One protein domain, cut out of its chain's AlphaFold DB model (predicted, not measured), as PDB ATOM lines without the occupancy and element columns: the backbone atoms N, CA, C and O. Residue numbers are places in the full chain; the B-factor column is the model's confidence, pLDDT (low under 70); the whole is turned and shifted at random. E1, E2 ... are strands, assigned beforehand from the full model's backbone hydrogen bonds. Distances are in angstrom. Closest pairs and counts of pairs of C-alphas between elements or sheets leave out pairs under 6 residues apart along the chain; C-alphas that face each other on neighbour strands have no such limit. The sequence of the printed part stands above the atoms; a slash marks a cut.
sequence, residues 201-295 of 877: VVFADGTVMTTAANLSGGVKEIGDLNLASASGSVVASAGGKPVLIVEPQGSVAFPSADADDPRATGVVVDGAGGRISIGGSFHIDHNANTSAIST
ATOM      1  N   VAL A 201      18.474 -15.446 104.618       65.31
ATOM      2  CA  VAL A 201      18.155 -14.404 105.612       65.31
ATOM      3  C   VAL A 201      17.155 -13.454 104.961       65.31
ATOM      4  O   VAL A 201      17.345 -13.069 103.810       65.31
ATOM      5  N   VAL A 202      16.096 -13.080 105.679       60.44
ATOM      6  CA  VAL A 202      15.113 -12.084 105.229       60.44
ATOM      7  C   VAL A 202      15.113 -10.935 106.230       60.44
ATOM      8  O   VAL A 202      14.909 -11.156 107.424       60.44
ATOM      9  N   PHE A 203      15.352  -9.725 105.742       65.31
ATOM     10  CA  PHE A 203      15.292  -8.489 106.515       65.31
ATOM     11  C   PHE A 203      13.871  -7.892 106.460       65.31
ATOM     12  O   PHE A 203      13.055  -8.245 105.606       65.31
ATOM     13  N   ALA A 204      13.528  -7.023 107.416       56.94
ATOM     14  CA  ALA A 204      12.147  -6.555 107.604       56.94
ATOM     15  C   ALA A 204      11.648  -5.548 106.547       56.94
ATOM     16  O   ALA A 204      10.443  -5.345 106.422       56.94
ATOM     17  N   ASP A 205      12.566  -4.954 105.788       56.16
ATOM     18  CA  ASP A 205      12.318  -4.165 104.577       56.16
ATOM     19  C   ASP A 205      11.860  -5.034 103.386       56.16
ATOM     20  O   ASP A 205      11.196  -4.533 102.478       56.16
ATOM     21  N   GLY A 206      12.182  -6.332 103.395       59.12
ATOM     22  CA  GLY A 206      11.987  -7.266 102.286       59.12
ATOM     23  C   GLY A 206      13.278  -7.686 101.572       59.12
ATOM     24  O   GLY A 206      13.190  -8.478 100.637       59.12
ATOM     25  N   THR A 207      14.455  -7.213 102.000       60.69
ATOM     26  CA  THR A 207      15.748  -7.655 101.457       60.69
ATOM     27  C   THR A 207      16.003  -9.124 101.801       60.69
ATOM     28  O   THR A 207      15.750  -9.568 102.924       60.69
ATOM     29  N   VAL A 208      16.519  -9.896 100.842       61.44
ATOM     30  CA  VAL A 208      16.794 -11.329 100.976       61.44
ATOM     31  C   VAL A 208      18.247 -11.637 100.614       61.44
ATOM     32  O   VAL A 208      18.710 -11.367  99.508       61.44
ATOM     33  N   MET A 209      18.958 -12.259 101.550       62.16
ATOM     34  CA  MET A 209      20.314 -12.779 101.375       62.16
ATOM     35  C   MET A 209      20.223 -14.299 101.199       62.16
ATOM     36  O   MET A 209      19.775 -15.000 102.110       62.16
ATOM     37  N   THR A 210      20.612 -14.821 100.037       58.75
ATOM     38  CA  THR A 210      20.605 -16.261  99.725       58.75
ATOM     39  C   THR A 210      21.989 -16.745  99.299       58.75
ATOM     40  O   THR A 210      22.844 -15.961  98.895       58.75
ATOM     41  N   THR A 211      22.220 -18.053  99.381       54.84
ATOM     42  CA  THR A 211      23.318 -18.706  98.659       54.84
ATOM     43  C   THR A 211      22.801 -19.199  97.307       54.84
ATOM     44  O   THR A 211      21.640 -19.612  97.194       54.84
ATOM     45  N   ALA A 212      23.644 -19.158  96.269       49.88
ATOM     46  CA  ALA A 212      23.223 -19.392  94.879       49.88
ATOM     47  C   ALA A 212      22.498 -20.734  94.626       49.88
ATOM     48  O   ALA A 212      21.626 -20.819  93.757       49.88
ATOM     49  N   ALA A 213      22.773 -21.753  95.448       46.28
ATOM     50  CA  ALA A 213      22.177 -23.090  95.381       46.28
ATOM     51  C   ALA A 213      20.629 -23.139  95.440       46.28
ATOM     52  O   ALA A 213      20.049 -24.159  95.072       46.28
ATOM     53  N   ASN A 214      19.945 -22.073  95.884       44.75
ATOM     54  CA  ASN A 214      18.473 -22.001  95.893       44.75
ATOM     55  C   ASN A 214      17.841 -21.444  94.598       44.75
ATOM     56  O   ASN A 214      16.616 -21.464  94.487       44.75
ATOM     57  N   LEU A 215      18.632 -20.953  93.635       47.41
ATOM     58  CA  LEU A 215      18.131 -20.364  92.379       47.41
ATOM     59  C   LEU A 215      18.587 -21.105  91.111       47.41
ATOM     60  O   LEU A 215      17.882 -21.056  90.109       47.41
ATOM     61  N   SER A 216      19.713 -21.828  91.144       46.88
ATOM     62  CA  SER A 216      20.279 -22.525  89.969       46.88
ATOM     63  C   SER A 216      19.700 -23.922  89.685       46.88
ATOM     64  O   SER A 216      20.097 -24.570  88.720       46.88
ATOM     65  N   GLY A 217      18.767 -24.414  90.507       47.28
ATOM     66  CA  GLY A 217      17.965 -25.601  90.183       47.28
ATOM     67  C   GLY A 217      18.673 -26.965  90.228       47.28
ATOM     68  O   GLY A 217      18.075 -27.943  89.785       47.28
ATOM     69  N   GLY A 218      19.891 -27.084  90.776       44.41
ATOM     70  CA  GLY A 218      20.480 -28.418  90.998       44.41
ATOM     71  C   GLY A 218      21.955 -28.520  91.390       44.41
ATOM     72  O   GLY A 218      22.362 -29.583  91.860       44.41
ATOM     73  N   VAL A 219      22.768 -27.468  91.240       40.72
ATOM     74  CA  VAL A 219      24.211 -27.536  91.548       40.72
ATOM     75  C   VAL A 219      24.511 -26.895  92.904       40.72
ATOM     76  O   VAL A 219      24.188 -25.736  93.155       40.72
ATOM     77  N   LYS A 220      25.145 -27.662  93.799       43.91
ATOM     78  CA  LYS A 220      25.526 -27.220  95.150       43.91
ATOM     79  C   LYS A 220      26.881 -26.501  95.132       43.91
ATOM     80  O   LYS A 220      27.866 -27.014  95.662       43.91
ATOM     81  N   GLU A 221      26.926 -25.329  94.513       43.62
ATOM     82  CA  GLU A 221      28.114 -24.472  94.551       43.62
ATOM     83  C   GLU A 221      28.287 -23.844  95.942       43.62
ATOM     84  O   GLU A 221      27.326 -23.424  96.591       43.62
ATOM     85  N   ILE A 222      29.532 -23.840  96.425       45.75
ATOM     86  CA  ILE A 222      29.928 -23.305  97.730       45.75
ATOM     87  C   ILE A 222      30.826 -22.098  97.464       45.75
ATOM     88  O   ILE A 222      32.016 -22.260  97.204       45.75
ATOM     89  N   GLY A 223      30.247 -20.899  97.521       48.69
ATOM     90  CA  GLY A 223      30.971 -19.637  97.347       48.69
ATOM     91  C   GLY A 223      30.034 -18.439  97.211       48.69
ATOM     92  O   GLY A 223      30.188 -17.450  97.925       48.69
ATOM     93  N   ASP A 224      29.023 -18.564  96.353       53.16
ATOM     94  CA  ASP A 224      28.339 -17.391  95.810       53.16
ATOM     95  C   ASP A 224      27.209 -16.860  96.705       53.16
ATOM     96  O   ASP A 224      26.218 -17.541  97.011       53.16
ATOM     97  N   LEU A 225      27.390 -15.600  97.110       58.84
ATOM     98  CA  LEU A 225      26.490 -14.811  97.939       58.84
ATOM     99  C   LEU A 225      25.561 -13.962  97.060       58.84
ATOM    100  O   LEU A 225      25.980 -12.960  96.486       58.84
ATOM    101  N   ASN A 226      24.278 -14.317  97.031       58.00
ATOM    102  CA  ASN A 226      23.252 -13.578  96.305       58.00
ATOM    103  C   ASN A 226      22.509 -12.623  97.246       58.00
ATOM    104  O   ASN A 226      21.808 -13.046  98.168       58.00
ATOM    105  N   LEU A 227      22.631 -11.323  96.983       62.91
ATOM    106  CA  LEU A 227      21.931 -10.256  97.698       62.91
ATOM    107  C   LEU A 227      20.842  -9.687  96.785       62.91
ATOM    108  O   LEU A 227      21.149  -9.085  95.761       62.91
ATOM    109  N   ALA A 228      19.576  -9.884  97.148       60.16
ATOM    110  CA  ALA A 228      18.427  -9.420  96.377       60.16
ATOM    111  C   ALA A 228      17.514  -8.564  97.261       60.16
ATOM    112  O   ALA A 228      16.899  -9.075  98.196       60.16
ATOM    113  N   SER A 229      17.400  -7.269  96.965       61.34
ATOM    114  CA  SER A 229      16.410  -6.397  97.605       61.34
ATOM    115  C   SER A 229      15.314  -5.981  96.636       61.34
ATOM    116  O   SER A 229      15.558  -5.787  95.450       61.34
ATOM    117  N   ALA A 230      14.107  -5.826  97.174       59.19
ATOM    118  CA  ALA A 230      12.950  -5.279  96.472       59.19
ATOM    119  C   ALA A 230      12.591  -3.853  96.939       59.19
ATOM    120  O   ALA A 230      11.559  -3.324  96.530       59.19
ATOM    121  N   SER A 231      13.378  -3.260  97.849       62.06
ATOM    122  CA  SER A 231      12.964  -2.064  98.604       62.06
ATOM    123  C   SER A 231      14.093  -1.202  99.185       62.06
ATOM    124  O   SER A 231      13.859  -0.022  99.438       62.06
ATOM    125  N   GLY A 232      15.299  -1.743  99.386       66.94
ATOM    126  CA  GLY A 232      16.462  -1.030  99.925       66.94
ATOM    127  C   GLY A 232      17.726  -1.243  99.087       66.94
ATOM    128  O   GLY A 232      17.833  -2.213  98.340       66.94
ATOM    129  N   SER A 233      18.695  -0.337  99.191       70.50
ATOM    130  CA  SER A 233      19.969  -0.475  98.482       70.50
ATOM    131  C   SER A 233      20.889  -1.490  99.167       70.50
ATOM    132  O   SER A 233      21.075  -1.490 100.385       70.50
ATOM    133  N   VAL A 234      21.495  -2.367  98.370       75.81
ATOM    134  CA  VAL A 234      22.550  -3.280  98.815       75.81
ATOM    135  C   VAL A 234      23.883  -2.552  98.677       75.81
ATOM    136  O   VAL A 234      24.348  -2.308  97.565       75.81
ATOM    137  N   VAL A 235      24.502  -2.205  99.807       74.19
ATOM    138  CA  VAL A 235      25.777  -1.476  99.847       74.19
ATOM    139  C   VAL A 235      26.893  -2.388 100.354       74.19
ATOM    140  O   VAL A 235      26.931  -2.732 101.535       74.19
ATOM    141  N   ALA A 236      27.841  -2.743  99.485       78.25
ATOM    142  CA  ALA A 236      29.103  -3.342  99.910       78.25
ATOM    143  C   ALA A 236      30.117  -2.228 100.210       78.25
ATOM    144  O   ALA A 236      30.316  -1.318  99.403       78.25
ATOM    145  N   SER A 237      30.754  -2.302 101.380       72.19
ATOM    146  CA  SER A 237      31.671  -1.276 101.890       72.19
ATOM    147  C   SER A 237      33.008  -1.877 102.311       72.19
ATOM    148  O   SER A 237      33.048  -2.984 102.845       72.19
ATOM    149  N   ALA A 238      34.094  -1.123 102.142       74.50
ATOM    150  CA  ALA A 238      35.429  -1.465 102.627       74.50
ATOM    151  C   ALA A 238      35.983  -0.304 103.463       74.50
ATOM    152  O   ALA A 238      35.890   0.857 103.070       74.50
ATOM    153  N   GLY A 239      36.517  -0.594 104.654       70.06
ATOM    154  CA  GLY A 239      37.038   0.443 105.560       70.06
ATOM    155  C   GLY A 239      36.007   1.495 106.006       70.06
ATOM    156  O   GLY A 239      36.395   2.586 106.405       70.06
ATOM    157  N   GLY A 240      34.706   1.196 105.905       67.00
ATOM    158  CA  GLY A 240      33.612   2.134 106.190       67.00
ATOM    159  C   GLY A 240      33.178   3.014 105.010       67.00
ATOM    160  O   GLY A 240      32.145   3.667 105.117       67.00
ATOM    161  N   LYS A 241      33.898   3.003 103.879       71.69
ATOM    162  CA  LYS A 241      33.480   3.668 102.634       71.69
ATOM    163  C   LYS A 241      32.683   2.699 101.742       71.69
ATOM    164  O   LYS A 241      33.072   1.530 101.656       71.69
ATOM    165  N   PRO A 242      31.604   3.135 101.062       76.00
ATOM    166  CA  PRO A 242      30.922   2.311 100.066       76.00
ATOM    167  C   PRO A 242      31.839   2.064  98.857       76.00
ATOM    168  O   PRO A 242      32.619   2.932  98.478       76.00
ATOM    169  N   VAL A 243      31.745   0.877  98.256       80.56
ATOM    170  CA  VAL A 243      32.547   0.452  97.084       80.56
ATOM    171  C   VAL A 243      31.663  -0.110  95.965       80.56
ATOM    172  O   VAL A 243      32.021  -0.044  94.792       80.56
ATOM    173  N   LEU A 244      30.482  -0.625  96.315       84.19
ATOM    174  CA  LEU A 244      29.440  -1.036  95.380       84.19
ATOM    175  C   LEU A 244      28.076  -0.730  95.997       84.19
ATOM    176  O   LEU A 244      27.825  -1.096  97.146       84.19
ATOM    177  N   ILE A 245      27.195  -0.096  95.230       83.00
ATOM    178  CA  ILE A 245      25.802   0.164  95.596       83.00
ATOM    179  C   ILE A 245      24.917  -0.443  94.505       83.00
ATOM    180  O   ILE A 245      25.034  -0.071  93.340       83.00
ATOM    181  N   VAL A 246      24.033  -1.370  94.870       83.12
ATOM    182  CA  VAL A 246      23.001  -1.926  93.980       83.12
ATOM    183  C   VAL A 246      21.640  -1.477  94.494       83.12
ATOM    184  O   VAL A 246      21.259  -1.789  95.620       83.12
ATOM    185  N   GLU A 247      20.916  -0.712  93.687       77.75
ATOM    186  CA  GLU A 247      19.633  -0.114  94.068       77.75
ATOM    187  C   GLU A 247      18.434  -1.000  93.661       77.75
ATOM    188  O   GLU A 247      18.542  -1.752  92.687       77.75
ATOM    189  N   PRO A 248      17.256  -0.877  94.310       71.56
ATOM    190  CA  PRO A 248      16.052  -1.650  93.966       71.56
ATOM    191  C   PRO A 248      15.599  -1.525  92.504       71.56
ATOM    192  O   PRO A 248      15.065  -2.478  91.944       71.56
ATOM    193  N   GLN A 249      15.825  -0.369  91.870       73.00
ATOM    194  CA  GLN A 249      15.524  -0.136  90.452       73.00
ATOM    195  C   GLN A 249      16.521  -0.786  89.468       73.00
ATOM    196  O   GLN A 249      16.394  -0.597  88.263       73.00
ATOM    197  N   GLY A 250      17.515  -1.540  89.951       74.88
ATOM    198  CA  GLY A 250      18.489  -2.247  89.109       74.88
ATOM    199  C   GLY A 250      19.671  -1.397  88.626       74.88
ATOM    200  O   GLY A 250      20.484  -1.883  87.843       74.88
ATOM    201  N   SER A 251      19.802  -0.153  89.098       84.50
ATOM    202  CA  SER A 251      20.992   0.669  88.857       84.50
ATOM    203  C   SER A 251      22.135   0.268  89.794       84.50
ATOM    204  O   SER A 251      21.942   0.191  91.011       84.50
ATOM    205  N   VAL A 252      23.327   0.063  89.234       86.56
ATOM    206  CA  VAL A 252      24.552  -0.307  89.957       86.56
ATOM    207  C   VAL A 252      25.538   0.858  89.924       86.56
ATOM    208  O   VAL A 252      25.919   1.302  88.845       86.56
ATOM    209  N   ALA A 253      25.976   1.337  91.088       86.94
ATOM    210  CA  ALA A 253      26.959   2.407  91.219       86.94
ATOM    211  C   ALA A 253      28.255   1.917  91.883       86.94
ATOM    212  O   ALA A 253      28.242   1.296  92.948       86.94
ATOM    213  N   PHE A 254      29.379   2.256  91.256       88.56
ATOM    214  CA  PHE A 254      30.738   2.127  91.768       88.56
ATOM    215  C   PHE A 254      31.214   3.536  92.155       88.56
ATOM    216  O   PHE A 254      31.638   4.293  91.275       88.56
ATOM    217  N   PRO A 255      31.072   3.947  93.426       83.56
ATOM    218  CA  PRO A 255      31.411   5.299  93.853       83.56
ATOM    219  C   PRO A 255      32.905   5.604  93.733       83.56
ATOM    220  O   PRO A 255      33.752   4.723  93.895       83.56
ATOM    221  N   SER A 256      33.229   6.880  93.510       79.00
ATOM    222  CA  SER A 256      34.586   7.370  93.755       79.00
ATOM    223  C   SER A 256      34.879   7.314  95.256       79.00
ATOM    224  O   SER A 256      34.008   7.612  96.074       79.00
ATOM    225  N   ALA A 257      36.103   6.933  95.627       68.25
ATOM    226  CA  ALA A 257      36.466   6.709  97.024       68.25
ATOM    227  C   ALA A 257      36.394   7.983  97.884       68.25
ATOM    228  O   ALA A 257      36.220   7.882  99.096       68.25
ATOM    229  N   ASP A 258      36.528   9.165  97.286       67.94
ATOM    230  CA  ASP A 258      36.690  10.444  97.989       67.94
ATOM    231  C   ASP A 258      35.583  11.449  97.623       67.94
ATOM    232  O   ASP A 258      35.835  12.640  97.466       67.94
ATOM    233  N   ALA A 259      34.355  10.952  97.445       65.75
ATOM    234  CA  ALA A 259      33.197  11.747  97.044       65.75
ATOM    235  C   ALA A 259      32.103  11.808  98.118       65.75
ATOM    236  O   ALA A 259      31.661  10.771  98.615       65.75
ATOM    237  N   ASP A 260      31.617  13.021  98.399       65.94
ATOM    238  CA  ASP A 260      30.510  13.262  99.333       65.94
ATOM    239  C   ASP A 260      29.169  12.722  98.804       65.94
ATOM    240  O   ASP A 260      28.392  12.145  99.566       65.94
ATOM    241  N   ASP A 261      28.919  12.840  97.491       68.50
ATOM    242  CA  ASP A 261      27.889  12.051  96.806       68.50
ATOM    243  C   ASP A 261      28.531  10.864  96.056       68.50
ATOM    244  O   ASP A 261      29.156  11.069  95.004       68.50
ATOM    245  N   PRO A 262      28.339   9.613  96.525       64.44
ATOM    246  CA  PRO A 262      28.817   8.414  95.837       64.44
ATOM    247  C   PRO A 262      28.249   8.231  94.416       64.44
ATOM    248  O   PRO A 262      28.814   7.464  93.633       64.44
ATOM    249  N   ARG A 263      27.146   8.903  94.057       64.44
ATOM    250  CA  ARG A 263      26.483   8.785  92.745       64.44
ATOM    251  C   ARG A 263      26.978   9.808  91.717       64.44
ATOM    252  O   ARG A 263      26.982   9.498  90.528       64.44
ATOM    253  N   ALA A 264      27.417  10.995  92.144       65.38
ATOM    254  CA  ALA A 264      27.767  12.097  91.240       65.38
ATOM    255  C   ALA A 264      29.084  11.891  90.469       65.38
ATOM    256  O   ALA A 264      29.209  12.335  89.330       65.38
ATOM    257  N   THR A 265      30.073  11.225  91.073       68.88
ATOM    258  CA  THR A 265      31.458  11.156  90.553       68.88
ATOM    259  C   THR A 265      31.955   9.734  90.265       68.88
ATOM    260  O   THR A 265      33.071   9.559  89.774       68.88
ATOM    261  N   GLY A 266      31.146   8.714  90.558       81.56
ATOM    262  CA  GLY A 266      31.466   7.308  90.309       81.56
ATOM    263  C   GLY A 266      31.214   6.845  88.869       81.56
ATOM    264  O   GLY A 266      31.003   7.642  87.950       81.56
ATOM    265  N   VAL A 267      31.195   5.524  88.683       87.94
ATOM    266  CA  VAL A 267      30.630   4.867  87.494       87.94
ATOM    267  C   VAL A 267      29.245   4.341  87.852       87.94
ATOM    268  O   VAL A 267      29.125   3.562  88.795       87.94
ATOM    269  N   VAL A 268      28.209   4.718  87.105       88.69
ATOM    270  CA  VAL A 268      26.842   4.214  87.306       88.69
ATOM    271  C   VAL A 268      26.361   3.507  86.045       88.69
ATOM    272  O   VAL A 268      26.430   4.054  84.947       88.69
ATOM    273  N   VAL A 269      25.863   2.285  86.210       89.31
ATOM    274  CA  VAL A 269      25.212   1.481  85.174       89.31
ATOM    275  C   VAL A 269      23.734   1.380  85.534       89.31
ATOM    276  O   VAL A 269      23.352   0.627  86.428       89.31
ATOM    277  N   ASP A 270      22.900   2.155  84.852       86.00
ATOM    278  CA  ASP A 270      21.447   2.095  84.955       86.00
ATOM    279  C   ASP A 270      20.884   1.193  83.847       86.00
ATOM    280  O   ASP A 270      20.683   1.611  82.704       86.00
ATOM    281  N   GLY A 271      20.631  -0.068  84.202       78.06
ATOM    282  CA  GLY A 271      20.034  -1.051  83.298       78.06
ATOM    283  C   GLY A 271      18.555  -0.802  82.977       78.06
ATOM    284  O   GLY A 271      18.060  -1.378  82.010       78.06
ATOM    285  N   ALA A 272      17.853   0.039  83.745       77.62
ATOM    286  CA  ALA A 272      16.445   0.368  83.515       77.62
ATOM    287  C   ALA A 272      16.290   1.593  82.600       77.62
ATOM    288  O   ALA A 272      15.469   1.577  81.683       77.62
ATOM    289  N   GLY A 273      17.108   2.630  82.806       77.56
ATOM    290  CA  GLY A 273      17.210   3.792  81.917       77.56
ATOM    291  C   GLY A 273      18.042   3.555  80.651       77.56
ATOM    292  O   GLY A 273      17.981   4.361  79.724       77.56
ATOM    293  N   GLY A 274      18.813   2.462  80.589       85.62
ATOM    294  CA  GLY A 274      19.697   2.150  79.458       85.62
ATOM    295  C   GLY A 274      20.932   3.056  79.379       85.62
ATOM    296  O   GLY A 274      21.464   3.288  78.291       85.62
ATOM    297  N   ARG A 275      21.374   3.596  80.522       88.00
ATOM    298  CA  ARG A 275      22.435   4.605  80.641       88.00
ATOM    299  C   ARG A 275      23.652   4.045  81.372       88.00
ATOM    300  O   ARG A 275      23.532   3.448  82.437       88.00
ATOM    301  N   ILE A 276      24.843   4.328  80.854       90.25
ATOM    302  CA  ILE A 276      26.105   4.228  81.596       90.25
ATOM    303  C   ILE A 276      26.662   5.641  81.756       90.25
ATOM    304  O   ILE A 276      26.828   6.347  80.762       90.25
ATOM    305  N   SER A 277      26.975   6.058  82.980       88.31
ATOM    306  CA  SER A 277      27.652   7.326  83.263       88.31
ATOM    307  C   SER A 277      28.978   7.116  83.994       88.31
ATOM    308  O   SER A 277      29.130   6.193  84.792       88.31
ATOM    309  N   ILE A 278      29.953   7.978  83.704       87.50
ATOM    310  CA  ILE A 278      31.280   7.990  84.334       87.50
ATOM    311  C   ILE A 278      31.579   9.423  84.777       87.50
ATOM    312  O   ILE A 278      31.492  10.350  83.966       87.50
ATOM    313  N   GLY A 279      31.911   9.613  86.058       79.62
ATOM    314  CA  GLY A 279      32.319  10.909  86.614       79.62
ATOM    315  C   GLY A 279      31.279  12.019  86.433       79.62
ATOM    316  O   GLY A 279      31.657  13.167  86.202       79.62
ATOM    317  N   GLY A 280      29.990  11.658  86.380       76.19
ATOM    318  CA  GLY A 280      28.858  12.560  86.116       76.19
ATOM    319  C   GLY A 280      28.835  13.232  84.733       76.19
ATOM    320  O   GLY A 280      27.825  13.824  84.372       76.19
ATOM    321  N   SER A 281      29.911  13.132  83.948       82.00
ATOM    322  CA  SER A 281      30.212  14.038  82.830       82.00
ATOM    323  C   SER A 281      30.471  13.337  81.494       82.00
ATOM    324  O   SER A 281      30.502  14.008  80.465       82.00
ATOM    325  N   PHE A 282      30.610  12.009  81.487       86.81
ATOM    326  CA  PHE A 282      30.569  11.163  80.293       86.81
ATOM    327  C   PHE A 282      29.351  10.238  80.380       86.81
ATOM    328  O   PHE A 282      29.131   9.603  81.417       86.81
ATOM    329  N   HIS A 283      28.569  10.144  79.303       87.69
ATOM    330  CA  HIS A 283      27.393   9.279  79.220       87.69
ATOM    331  C   HIS A 283      27.387   8.451  77.933       87.69
ATOM    332  O   HIS A 283      27.674   8.965  76.849       87.69
ATOM    333  N   ILE A 284      26.981   7.190  78.053       89.31
ATOM    334  CA  ILE A 284      26.539   6.336  76.949       89.31
ATOM    335  C   ILE A 284      25.066   6.034  77.205       89.31
ATOM    336  O   ILE A 284      24.732   5.411  78.212       89.31
ATOM    337  N   ASP A 285      24.203   6.472  76.298       87.75
ATOM    338  CA  ASP A 285      22.753   6.332  76.397       87.75
ATOM    339  C   ASP A 285      22.252   5.399  75.292       87.75
ATOM    340  O   ASP A 285      22.545   5.619  74.115       87.75
ATOM    341  N   HIS A 286      21.487   4.366  75.644       84.38
ATOM    342  CA  HIS A 286      20.871   3.457  74.683       84.38
ATOM    343  C   HIS A 286      19.428   3.119  75.069       84.38
ATOM    344  O   HIS A 286      19.166   2.464  76.072       84.38
ATOM    345  N   ASN A 287      18.486   3.517  74.216       80.94
ATOM    346  CA  ASN A 287      17.083   3.120  74.294       80.94
ATOM    347  C   ASN A 287      16.600   2.598  72.929       80.94
ATOM    348  O   ASN A 287      17.348   2.591  71.949       80.94
ATOM    349  N   ALA A 288      15.331   2.187  72.850       75.44
ATOM    350  CA  ALA A 288      14.732   1.595  71.648       75.44
ATOM    351  C   ALA A 288      14.805   2.470  70.375       75.44
ATOM    352  O   ALA A 288      14.727   1.931  69.273       75.44
ATOM    353  N   ASN A 289      14.961   3.792  70.514       73.19
ATOM    354  CA  ASN A 289      14.945   4.756  69.410       73.19
ATOM    355  C   ASN A 289      16.311   5.416  69.149       73.19
ATOM    356  O   ASN A 289      16.562   5.874  68.035       73.19
ATOM    357  N   THR A 290      17.187   5.508  70.156       73.12
ATOM    358  CA  THR A 290      18.454   6.251  70.067       73.12
ATOM    359  C   THR A 290      19.598   5.557  70.801       73.12
ATOM    360  O   THR A 290      19.442   5.157  71.956       73.12
ATOM    361  N   SER A 291      20.776   5.549  70.175       79.44
ATOM    362  CA  SER A 291      22.063   5.363  70.855       79.44
ATOM    363  C   SER A 291      22.865   6.659  70.767       79.44
ATOM    364  O   SER A 291      23.038   7.186  69.667       79.44
ATOM    365  N   ALA A 292      23.370   7.157  71.891       80.25
ATOM    366  CA  ALA A 292      24.169   8.375  71.971       80.25
ATOM    367  C   ALA A 292      25.391   8.186  72.880       80.25
ATOM    368  O   ALA A 292      25.386   7.381  73.809       80.25
ATOM    369  N   ILE A 293      26.440   8.960  72.608       84.50
ATOM    370  CA  ILE A 293      27.582   9.156  73.504       84.50
ATOM    371  C   ILE A 293      27.714  10.666  73.676       84.50
ATOM    372  O   ILE A 293      27.726  11.388  72.679       84.50
ATOM    373  N   SER A 294      27.774  11.147  74.916       82.44
ATOM    374  CA  SER A 294      27.857  12.578  75.216       82.44
ATOM    375  C   SER A 294      28.872  12.876  76.317       82.44
ATOM    376  O   SER A 294      29.153  12.042  77.181       82.44
ATOM    377  N   THR A 295      29.439  14.080  76.261       82.19
ATOM    378  CA  THR A 295      30.404  14.599  77.234       82.19
ATOM    379  C   THR A 295      30.036  16.027  77.610       82.19
ATOM    380  O   THR A 295      29.931  16.878  76.728       82.19
TER     381      THR A 295
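Overview. This is residues 201 to 295 of the 877 residues of an uncharacterized protein of Pythium brassicum (UniProt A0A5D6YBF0). A single sheet of seven strands in a row, E3 to E9, makes a gently twisted wall, and beyond its E3 edge lies a separate small hairpin of two strands, E1 and E2, joined by the long loop of residues 212 to 224. No named helix covers either face of the wall. The printed part has 95 residues with nine named strands, E1 to E9 in chain order; the large sheet has the order E3 - E4 - E5 - E6 - E7 - E8 - E9, and both sheets are antiparallel throughout. The class is all strand, though just 41 of the 95 printed residues are in named elements. The whole is loose, with a radius of gyration of the C-alphas of 16.0 A and spans of 45 by 37 by 25 A.

Arrangement. The large sheet is a meander, each strand the antiparallel neighbour of the one before: E3, residues 234 to 238; E4, 241 to 246; E5, 251 to 254; E6, 267 to 270; E7, 275 to 278; E8, 282 to 286; and E9, 291 to 295. From edge to edge the strands' lines turn by 39 degrees, and the sheet's C-alphas lie up to 2.8 A off their best plane. E5 and E6 form a hairpin at 172 degrees, with N 254 and O 267 2.8 A apart, within hydrogen-bond range. In the hairpin of E4 and E5, at 158 degrees, N 253 and O 245 are 2.8 A apart. At the edge strand E3, N 234 and O 246 of E4 are 2.8 A apart. At the edge strand E9, N 292 and O 285 of E8 are 2.8 A apart. E1, residues 208 to 211, and E2, residues 225 to 228, form a hairpin at 154 degrees, with N 210 and O 226 2.8 A apart. The closest C-alphas of E2 and E3 are those of Leu 227 and Val 234, 7.1 A apart. E1 is apart from E3. Residues 201 to 202 form a short antiparallel pairing with residues 208 to 209 of E1.

Along the chain. E4, the longest strand by residues, measures 14.7 A from first to last C-alpha, E9 14.0 A, and E3 and E8 13.6 A each. E1 begins at C-alpha 208 (16.794, -11.329, 100.976). E3 begins at C-alpha 234 (22.550, -3.280, 98.815), and E9 ends at C-alpha 295 (30.404, 14.599, 77.234).

Size, cuts and confidence. The C-alphas of Gly 218 and Thr 295 are the two farthest apart, at 46.2 A. The printed part has no cut. The links E1 to E2 and E5 to E6 are long, with 13 and 12 residues. The mean pLDDT of the printed part is 70.7; residues 201 to 232, residue 240 and residues 257 to 265 are under 70.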